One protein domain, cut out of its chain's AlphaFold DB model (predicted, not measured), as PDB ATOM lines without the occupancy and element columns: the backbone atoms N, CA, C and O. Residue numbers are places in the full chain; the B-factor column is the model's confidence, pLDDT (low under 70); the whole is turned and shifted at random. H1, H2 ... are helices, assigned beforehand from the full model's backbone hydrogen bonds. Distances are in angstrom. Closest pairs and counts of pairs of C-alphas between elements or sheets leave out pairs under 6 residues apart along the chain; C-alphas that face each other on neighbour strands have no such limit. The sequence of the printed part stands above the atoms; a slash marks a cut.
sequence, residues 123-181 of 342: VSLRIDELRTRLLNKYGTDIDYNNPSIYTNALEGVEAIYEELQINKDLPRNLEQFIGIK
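This is residues 123 to 181 of the 342 residues of an uncharacterized protein of uncultured Aureispira sp (UniProt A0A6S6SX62). Two long helices, H1 and H2, lie side by side as a helical hairpin, and a short third helix, H3, crosses one face of that hairpin and packs on both. The link from H1 to H2, residues 139 to 146, turns round one end of the hairpin, and the link from H2 to H3, residues 164 to 173, folds back from the other end to bring the chain to H3. The printed part has 59 residues, with three named helices in the order H1, H2, H3 along the chain and no named strand; the class is all helix, with 39 of the 59 residues in the helices. The whole is compact, with a radius of gyration of the C-alphas of 10.7 A, and the C-alphas span 30 by 21 by 17 A along their three main axes.

The printed part begins with H1, residues 123 to 138, 16 residues from Val 123 to Tyr 138. Its first C-alpha is at (152.843, 157.209, 165.454), its last is at (169.912, 145.588, 157.761), and the two are 22.0 A apart. Residues 139 to 146 follow, and then comes H2, residues 147 to 163, the longest helix with 17 residues. H2 runs from C-alpha 147 at (161.765, 143.524, 147.886) to C-alpha 163 at (147.857, 149.165, 166.729), a length of 24.1 A. After residues 164 to 173 comes H3, residues 174 to 179, six residues from Leu 174 to Gly 179, and its last C-alpha is at (164.040, 157.564, 156.933). Ile 180 and Lys 181 end the printed part.

H1 and H2 form a helical hairpin: they touch and run opposite ways at a shallow tilt of 28 degrees. They have 9 pairs of C-alphas within 8 A, and their closest C-alphas are those of Leu 130 and Gly 156, 6.6 A apart. Their centres are 10.7 A apart. H3 touches H1, with residues 127 to 131 of H1 alone taking part. The closest C-alphas of these two are those of Arg 131 and Ile 178, 5.8 A apart, and their lines are about perpendicular, at 88 degrees. H3 and H2 only just touch, with 3 pairs of C-alphas within 8 A, and here residues 150 to 154 of H2 alone take part. Their closest C-alphas are those of Leu 154 and Leu 174, 7.0 A apart, and their lines are about perpendicular, at 79 degrees. Of the three pairs of helices, which all touch, one is at a shallow tilt; the helix packing is mostly crossed, but only just. In the backbones of H1, H2 and H3 every O i to N i+4 pair is within hydrogen-bond range.

The two C-alphas farthest apart are those of Gly 139 and Asn 167, 30.5 A from each other. The C-alphas of Val 123 and Lys 181, the first and last printed, are 14.0 A apart. The printed part runs from 123 to 181 with no cut, within a full chain of 342 residues. The link from H1 to H2, with 8 residues between them, is short, and so is the link from H2 to H3, with 10 residues between them. The mean pLDDT of the printed part is 73.1; 20 residues are under 70, namely residues 123 to 125, residue 128 and residues 166 to 181. The model's confidence is low in H3, with a mean pLDDT of 61, beside 77 in H1 and 84 in H2.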
ATOM      1  N   VAL A 123     152.416 157.631 166.803       68.00
ATOM      2  CA  VAL A 123     152.843 157.209 165.454       68.00
ATOM      3  C   VAL A 123     154.324 157.483 165.243       68.00
ATOM      4  O   VAL A 123     155.061 156.574 164.876       68.00
ATOM      5  N   SER A 124     154.778 158.711 165.506       60.06
ATOM      6  CA  SER A 124     156.187 159.081 165.332       60.06
ATOM      7  C   SER A 124     157.121 158.183 166.142       60.06
ATOM      8  O   SER A 124     158.120 157.704 165.607       60.06
ATOM      9  N   LEU A 125     156.788 157.932 167.410       66.12
ATOM     10  CA  LEU A 125     157.588 157.088 168.294       66.12
ATOM     11  C   LEU A 125     157.695 155.658 167.745       66.12
ATOM     12  O   LEU A 125     158.789 155.109 167.632       66.12
ATOM     13  N   ARG A 126     156.571 155.083 167.302       71.56
ATOM     14  CA  ARG A 126     156.536 153.743 166.703       71.56
ATOM     15  C   ARG A 126     157.318 153.647 165.394       71.56
ATOM     16  O   ARG A 126     157.973 152.635 165.141       71.56
ATOM     17  N   ILE A 127     157.298 154.692 164.570       72.00
ATOM     18  CA  ILE A 127     158.102 154.741 163.343       72.00
ATOM     19  C   ILE A 127     159.601 154.836 163.655       72.00
ATOM     20  O   ILE A 127     160.396 154.171 162.987       72.00
ATOM     21  N   ASP A 128     160.002 155.564 164.697       65.31
ATOM     22  CA  ASP A 128     161.397 155.613 165.150       65.31
ATOM     23  C   ASP A 128     161.884 154.263 165.710       65.31
ATOM     24  O   ASP A 128     163.009 153.826 165.430       65.31
ATOM     25  N   GLU A 129     161.029 153.557 166.449       74.75
ATOM     26  CA  GLU A 129     161.300 152.195 166.917       74.75
ATOM     27  C   GLU A 129     161.438 151.215 165.744       74.75
ATOM     28  O   GLU A 129     162.402 150.442 165.680       74.75
ATOM     29  N   LEU A 130     160.523 151.284 164.767       82.06
ATOM     30  CA  LEU A 130     160.596 150.504 163.531       82.06
ATOM     31  C   LEU A 130     161.900 150.785 162.786       82.06
ATOM     32  O   LEU A 130     162.589 149.847 162.378       82.06
ATOM     33  N   ARG A 131     162.272 152.057 162.645       75.94
ATOM     34  CA  ARG A 131     163.519 152.464 162.004       75.94
ATOM     35  C   ARG A 131     164.724 151.869 162.720       75.94
ATOM     36  O   ARG A 131     165.567 151.253 162.075       75.94
ATOM     37  N   THR A 132     164.799 152.006 164.042       76.69
ATOM     38  CA  THR A 132     165.896 151.455 164.853       76.69
ATOM     39  C   THR A 132     165.999 149.941 164.678       76.69
ATOM     40  O   THR A 132     167.085 149.403 164.469       76.69
ATOM     41  N   ARG A 133     164.858 149.243 164.665       86.62
ATOM     42  CA  ARG A 133     164.790 147.802 164.403       86.62
ATOM     43  C   ARG A 133     165.303 147.437 163.008       86.62
ATOM     44  O   ARG A 133     166.038 146.460 162.871       86.62
ATOM     45  N   LEU A 134     164.924 148.195 161.979       84.44
ATOM     46  CA  LEU A 134     165.382 147.971 160.607       84.44
ATOM     47  C   LEU A 134     166.883 148.250 160.462       84.44
ATOM     48  O   LEU A 134     167.574 147.438 159.853       84.44
ATOM     49  N   LEU A 135     167.402 149.316 161.084       81.62
ATOM     50  CA  LEU A 135     168.835 149.639 161.098       81.62
ATOM     51  C   LEU A 135     169.652 148.539 161.787       81.62
ATOM     52  O   LEU A 135     170.674 148.101 161.266       81.62
ATOM     53  N   ASN A 136     169.168 148.022 162.918       85.56
ATOM     54  CA  ASN A 136     169.820 146.915 163.622       85.56
ATOM     55  C   ASN A 136     169.836 145.618 162.799       85.56
ATOM     56  O   ASN A 136     170.743 144.803 162.948       85.56
ATOM     57  N   LYS A 137     168.830 145.410 161.941       90.62
ATOM     58  CA  LYS A 137     168.694 144.195 161.129       90.62
ATOM     59  C   LYS A 137     169.451 144.268 159.802       90.62
ATOM     60  O   LYS A 137     170.003 143.258 159.375       90.62
ATOM     61  N   TYR A 138     169.436 145.423 159.139       85.88
ATOM     62  CA  TYR A 138     169.912 145.588 157.761       85.88
ATOM     63  C   TYR A 138     171.142 146.497 157.629       85.88
ATOM     64  O   TYR A 138     171.732 146.547 156.554       85.88
ATOM     65  N   GLY A 139     171.571 147.155 158.709       79.69
ATOM     66  CA  GLY A 139     172.674 148.114 158.706       79.69
ATOM     67  C   GLY A 139     172.206 149.563 158.558       79.69
ATOM     68  O   GLY A 139     171.012 149.848 158.503       79.69
ATOM     69  N   THR A 140     173.160 150.496 158.531       70.38
ATOM     70  CA  THR A 140     172.891 151.946 158.534       70.38
ATOM     71  C   THR A 140     172.353 152.484 157.208       70.38
ATOM     72  O   THR A 140     171.578 153.437 157.229       70.38
ATOM     73  N   ASP A 141     172.721 151.852 156.090       72.56
ATOM     74  CA  ASP A 141     172.250 152.176 154.741       72.56
ATOM     75  C   ASP A 141     171.270 151.092 154.278       72.56
ATOM     76  O   ASP A 141     171.663 150.013 153.831       72.56
ATOM     77  N   ILE A 142     169.975 151.361 154.436       74.69
ATOM     78  CA  ILE A 142     168.908 150.414 154.106       74.69
ATOM     79  C   ILE A 142     168.508 150.603 152.637       74.69
ATOM     80  O   ILE A 142     167.975 151.649 152.276       74.69
ATOM     81  N   ASP A 143     168.702 149.580 151.801       77.00
ATOM     82  CA  ASP A 143     168.228 149.586 150.411       77.00
ATOM     83  C   ASP A 143     166.756 149.151 150.322       77.00
ATOM     84  O   ASP A 143     166.435 147.959 150.288       77.00
ATOM     85  N   TYR A 144     165.849 150.126 150.255       75.38
ATOM     86  CA  TYR A 144     164.414 149.877 150.096       75.38
ATOM     87  C   TYR A 144     164.021 149.381 148.693       75.38
ATOM     88  O   TYR A 144     162.871 148.990 148.503       75.38
ATOM     89  N   ASN A 145     164.948 149.318 147.724       74.06
ATOM     90  CA  ASN A 145     164.698 148.645 146.442       74.06
ATOM     91  C   ASN A 145     164.753 147.118 146.568       74.06
ATOM     92  O   ASN A 145     164.274 146.405 145.684       74.06
ATOM     93  N   ASN A 146     165.317 146.593 147.662       81.56
ATOM     94  CA  ASN A 146     165.272 145.171 147.958       81.56
ATOM     95  C   ASN A 146     163.839 144.768 148.365       81.56
ATOM     96  O   ASN A 146     163.367 145.199 149.423       81.56
ATOM     97  N   PRO A 147     163.160 143.875 147.615       84.31
ATOM     98  CA  PRO A 147     161.765 143.524 147.886       84.31
ATOM     99  C   PRO A 147     161.530 142.954 149.288       84.31
ATOM    100  O   PRO A 147     160.494 143.201 149.889       84.31
ATOM    101  N   SER A 148     162.498 142.221 149.845       86.06
ATOM    102  CA  SER A 148     162.357 141.636 151.187       86.06
ATOM    103  C   SER A 148     162.469 142.684 152.297       86.06
ATOM    104  O   SER A 148     161.831 142.550 153.341       86.06
ATOM    105  N   ILE A 149     163.281 143.724 152.083       84.94
ATOM    106  CA  ILE A 149     163.400 144.856 153.009       84.94
ATOM    107  C   ILE A 149     162.139 145.713 152.920       84.94
ATOM    108  O   ILE A 149     161.556 146.027 153.956       84.94
ATOM    109  N   TYR A 150     161.687 146.015 151.699       81.88
ATOM    110  CA  TYR A 150     160.460 146.768 151.447       81.88
ATOM    111  C   TYR A 150     159.241 146.113 152.106       81.88
ATOM    112  O   TYR A 150     158.532 146.775 152.856       81.88
ATOM    113  N   THR A 151     159.029 144.808 151.899       87.19
ATOM    114  CA  THR A 151     157.898 144.083 152.500       87.19
ATOM    115  C   THR A 151     157.943 144.116 154.027       87.19
ATOM    116  O   THR A 151     156.946 144.447 154.652       87.19
ATOM    117  N   ASN A 152     159.100 143.858 154.646       88.88
ATOM    118  CA  ASN A 152     159.230 143.899 156.109       88.88
ATOM    119  C   ASN A 152     159.014 145.321 156.673       88.88
ATOM    120  O   ASN A 152     158.417 145.502 157.733       88.88
ATOM    121  N   ALA A 153     159.490 146.348 155.965       84.62
ATOM    122  CA  ALA A 153     159.223 147.736 156.322       84.62
ATOM    123  C   ALA A 153     157.724 148.063 156.230       84.62
ATOM    124  O   ALA A 153     157.181 148.660 157.157       84.62
ATOM    125  N   LEU A 154     157.054 147.622 155.159       83.25
ATOM    126  CA  LEU A 154     155.622 147.824 154.943       83.25
ATOM    127  C   LEU A 154     154.782 147.140 156.022       83.25
ATOM    128  O   LEU A 154     153.958 147.800 156.646       83.25
ATOM    129  N   GLU A 155     155.043 145.860 156.293       90.00
ATOM    130  CA  GLU A 155     154.379 145.089 157.354       90.00
ATOM    131  C   GLU A 155     154.562 145.755 158.726       90.00
ATOM    132  O   GLU A 155     153.644 145.789 159.545       90.00
ATOM    133  N   GLY A 156     155.742 146.331 158.983       87.94
ATOM    134  CA  GLY A 156     156.002 147.107 160.191       87.94
ATOM    135  C   GLY A 156     155.117 148.348 160.306       87.94
ATOM    136  O   GLY A 156     154.584 148.611 161.379       87.94
ATOM    137  N   VAL A 157     154.940 149.093 159.212       79.31
ATOM    138  CA  VAL A 157     154.056 150.269 159.180       79.31
ATOM    139  C   VAL A 157     152.590 149.861 159.314       79.31
ATOM    140  O   VAL A 157     151.861 150.471 160.093       79.31
ATOM    141  N   GLU A 158     152.163 148.812 158.612       80.56
ATOM    142  CA  GLU A 158     150.805 148.266 158.703       80.56
ATOM    143  C   GLU A 158     150.453 147.861 160.136       80.56
ATOM    144  O   GLU A 158     149.389 148.235 160.630       80.56
ATOM    145  N   ALA A 159     151.364 147.171 160.828       87.12
ATOM    146  CA  ALA A 159     151.167 146.768 162.218       87.12
ATOM    147  C   ALA A 159     150.999 147.974 163.159       87.12
ATOM    148  O   ALA A 159     150.145 147.949 164.041       87.12
ATOM    149  N   ILE A 160     151.769 149.048 162.953       79.06
ATOM    150  CA  ILE A 160     151.652 150.292 163.737       79.06
ATOM    151  C   ILE A 160     150.307 150.974 163.474       79.06
ATOM    152  O   ILE A 160     149.670 151.489 164.390       79.06
ATOM    153  N   TYR A 161     149.857 150.981 162.221       75.81
ATOM    154  CA  TYR A 161     148.581 151.584 161.843       75.81
ATOM    155  C   TYR A 161     147.406 150.802 162.427       75.81
ATOM    156  O   TYR A 161     146.433 151.404 162.878       75.81
ATOM    157  N   GLU A 162     147.507 149.477 162.461       82.25
ATOM    158  CA  GLU A 162     146.535 148.617 163.129       82.25
ATOM    159  C   GLU A 162     146.526 148.846 164.649       82.25
ATOM    160  O   GLU A 162     145.455 149.071 165.216       82.25
ATOM    161  N   GLU A 163     147.700 148.876 165.294       84.00
ATOM    162  CA  GLU A 163     147.857 149.165 166.729       84.00
ATOM    163  C   GLU A 163     147.200 150.501 167.109       84.00
ATOM    164  O   GLU A 163     146.441 150.583 168.076       84.00
ATOM    165  N   LEU A 164     147.470 151.548 166.328       74.81
ATOM    166  CA  LEU A 164     147.040 152.919 166.606       74.81
ATOM    167  C   LEU A 164     145.692 153.282 165.962       74.81
ATOM    168  O   LEU A 164     145.264 154.437 166.038       74.81
ATOM    169  N   GLN A 165     145.010 152.304 165.354       76.44
ATOM    170  CA  GLN A 165     143.700 152.456 164.710       76.44
ATOM    171  C   GLN A 165     143.663 153.605 163.691       76.44
ATOM    172  O   GLN A 165     142.765 154.453 163.689       76.44
ATOM    173  N   ILE A 166     144.674 153.644 162.833       63.28
ATOM    174  CA  ILE A 166     144.792 154.584 161.721       63.28
ATOM    175  C   ILE A 166     144.125 153.942 160.505       63.28
ATOM    176  O   ILE A 166     144.290 152.747 160.251       63.28
ATOM    177  N   ASN A 167     143.358 154.721 159.737       58.38
ATOM    178  CA  ASN A 167     142.819 154.241 158.462       58.38
ATOM    179  C   ASN A 167     143.963 153.723 157.568       58.38
ATOM    180  O   ASN A 167     145.060 154.273 157.614       58.38
ATOM    181  N   LYS A 168     143.709 152.657 156.787       52.47
ATOM    182  CA  LYS A 168     144.693 151.855 156.009       52.47
ATOM    183  C   LYS A 168     145.291 152.571 154.793       52.47
ATOM    184  O   LYS A 168     145.388 152.042 153.689       52.47
ATOM    185  N   ASP A 169     145.694 153.791 155.031       51.03
ATOM    186  CA  ASP A 169     146.209 154.737 154.090       51.03
ATOM    187  C   ASP A 169     147.745 154.681 154.225       51.03
ATOM    188  O   ASP A 169     148.379 155.432 154.965       51.03
ATOM    189  N   LEU A 170     148.347 153.707 153.527       54.88
ATOM    190  CA  LEU A 170     149.778 153.385 153.607       54.88
ATOM    191  C   LEU A 170     150.680 154.401 152.887       54.88
ATOM    192  O   LEU A 170     150.358 154.858 151.788       54.88
ATOM    193  N   PRO A 171     151.855 154.729 153.451       53.91
ATOM    194  CA  PRO A 171     152.758 155.718 152.872       53.91
ATOM    195  C   PRO A 171     153.214 155.330 151.461       53.91
ATOM    196  O   PRO A 171     153.596 154.191 151.197       53.91
ATOM    197  N   ARG A 172     153.236 156.309 150.547       51.09
ATOM    198  CA  ARG A 172     153.647 156.099 149.143       51.09
ATOM    199  C   ARG A 172     155.136 155.777 148.987       51.09
ATOM    200  O   ARG A 172     155.507 155.086 148.044       51.09
ATOM    201  N   ASN A 173     155.975 156.284 149.890       57.56
ATOM    202  CA  ASN A 173     157.416 156.047 149.910       57.56
ATOM    203  C   ASN A 173     157.857 155.645 151.327       57.56
ATOM    204  O   ASN A 173     157.973 156.495 152.208       57.56
ATOM    205  N   LEU A 174     158.101 154.348 151.538       65.00
ATOM    206  CA  LEU A 174     158.516 153.798 152.834       65.00
ATOM    207  C   LEU A 174     159.898 154.278 153.275       65.00
ATOM    208  O   LEU A 174     160.104 154.503 154.464       65.00
ATOM    209  N   GLU A 175     160.830 154.454 152.337       64.94
ATOM    210  CA  GLU A 175     162.187 154.909 152.640       64.94
ATOM    211  C   GLU A 175     162.166 156.298 153.263       64.94
ATOM    212  O   GLU A 175     162.771 156.518 154.305       64.94
ATOM    213  N   GLN A 176     161.421 157.227 152.668       57.41
ATOM    214  CA  GLN A 176     161.255 158.563 153.231       57.41
ATOM    215  C   GLN A 176     160.431 158.511 154.520       57.41
ATOM    216  O   GLN A 176     160.842 159.067 155.535       57.41
ATOM    217  N   PHE A 177     159.311 157.785 154.520       58.19
ATOM    218  CA  PHE A 177     158.423 157.682 155.676       58.19
ATOM    219  C   PHE A 177     159.144 157.196 156.944       58.19
ATOM    220  O   PHE A 177     158.940 157.764 158.013       58.19
ATOM    221  N   ILE A 178     160.028 156.202 156.809       66.69
ATOM    222  CA  ILE A 178     160.832 155.631 157.899       66.69
ATOM    223  C   ILE A 178     162.161 156.393 158.074       66.69
ATOM    224  O   ILE A 178     162.727 156.435 159.164       66.69
ATOM    225  N   GLY A 179     162.690 157.002 157.012       52.38
ATOM    226  CA  GLY A 179     164.040 157.564 156.933       52.38
ATOM    227  C   GLY A 179     164.172 159.070 157.174       52.38
ATOM    228  O   GLY A 179     165.301 159.561 157.185       52.38
ATOM    229  N   ILE A 180     163.093 159.826 157.416       51.72
ATOM    230  CA  ILE A 180     163.144 161.301 157.554       51.72
ATOM    231  C   ILE A 180     163.987 161.806 158.751       51.72
ATOM    232  O   ILE A 180     164.465 162.937 158.709       51.72
ATOM    233  N   LYS A 181     164.332 160.978 159.749       43.78
ATOM    234  CA  LYS A 181     165.379 161.341 160.740       43.78
ATOM    235  C   LYS A 181     166.816 160.997 160.303       43.78
ATOM    236  O   LYS A 181     167.764 161.378 160.977       43.78
TER     237      LYS A 181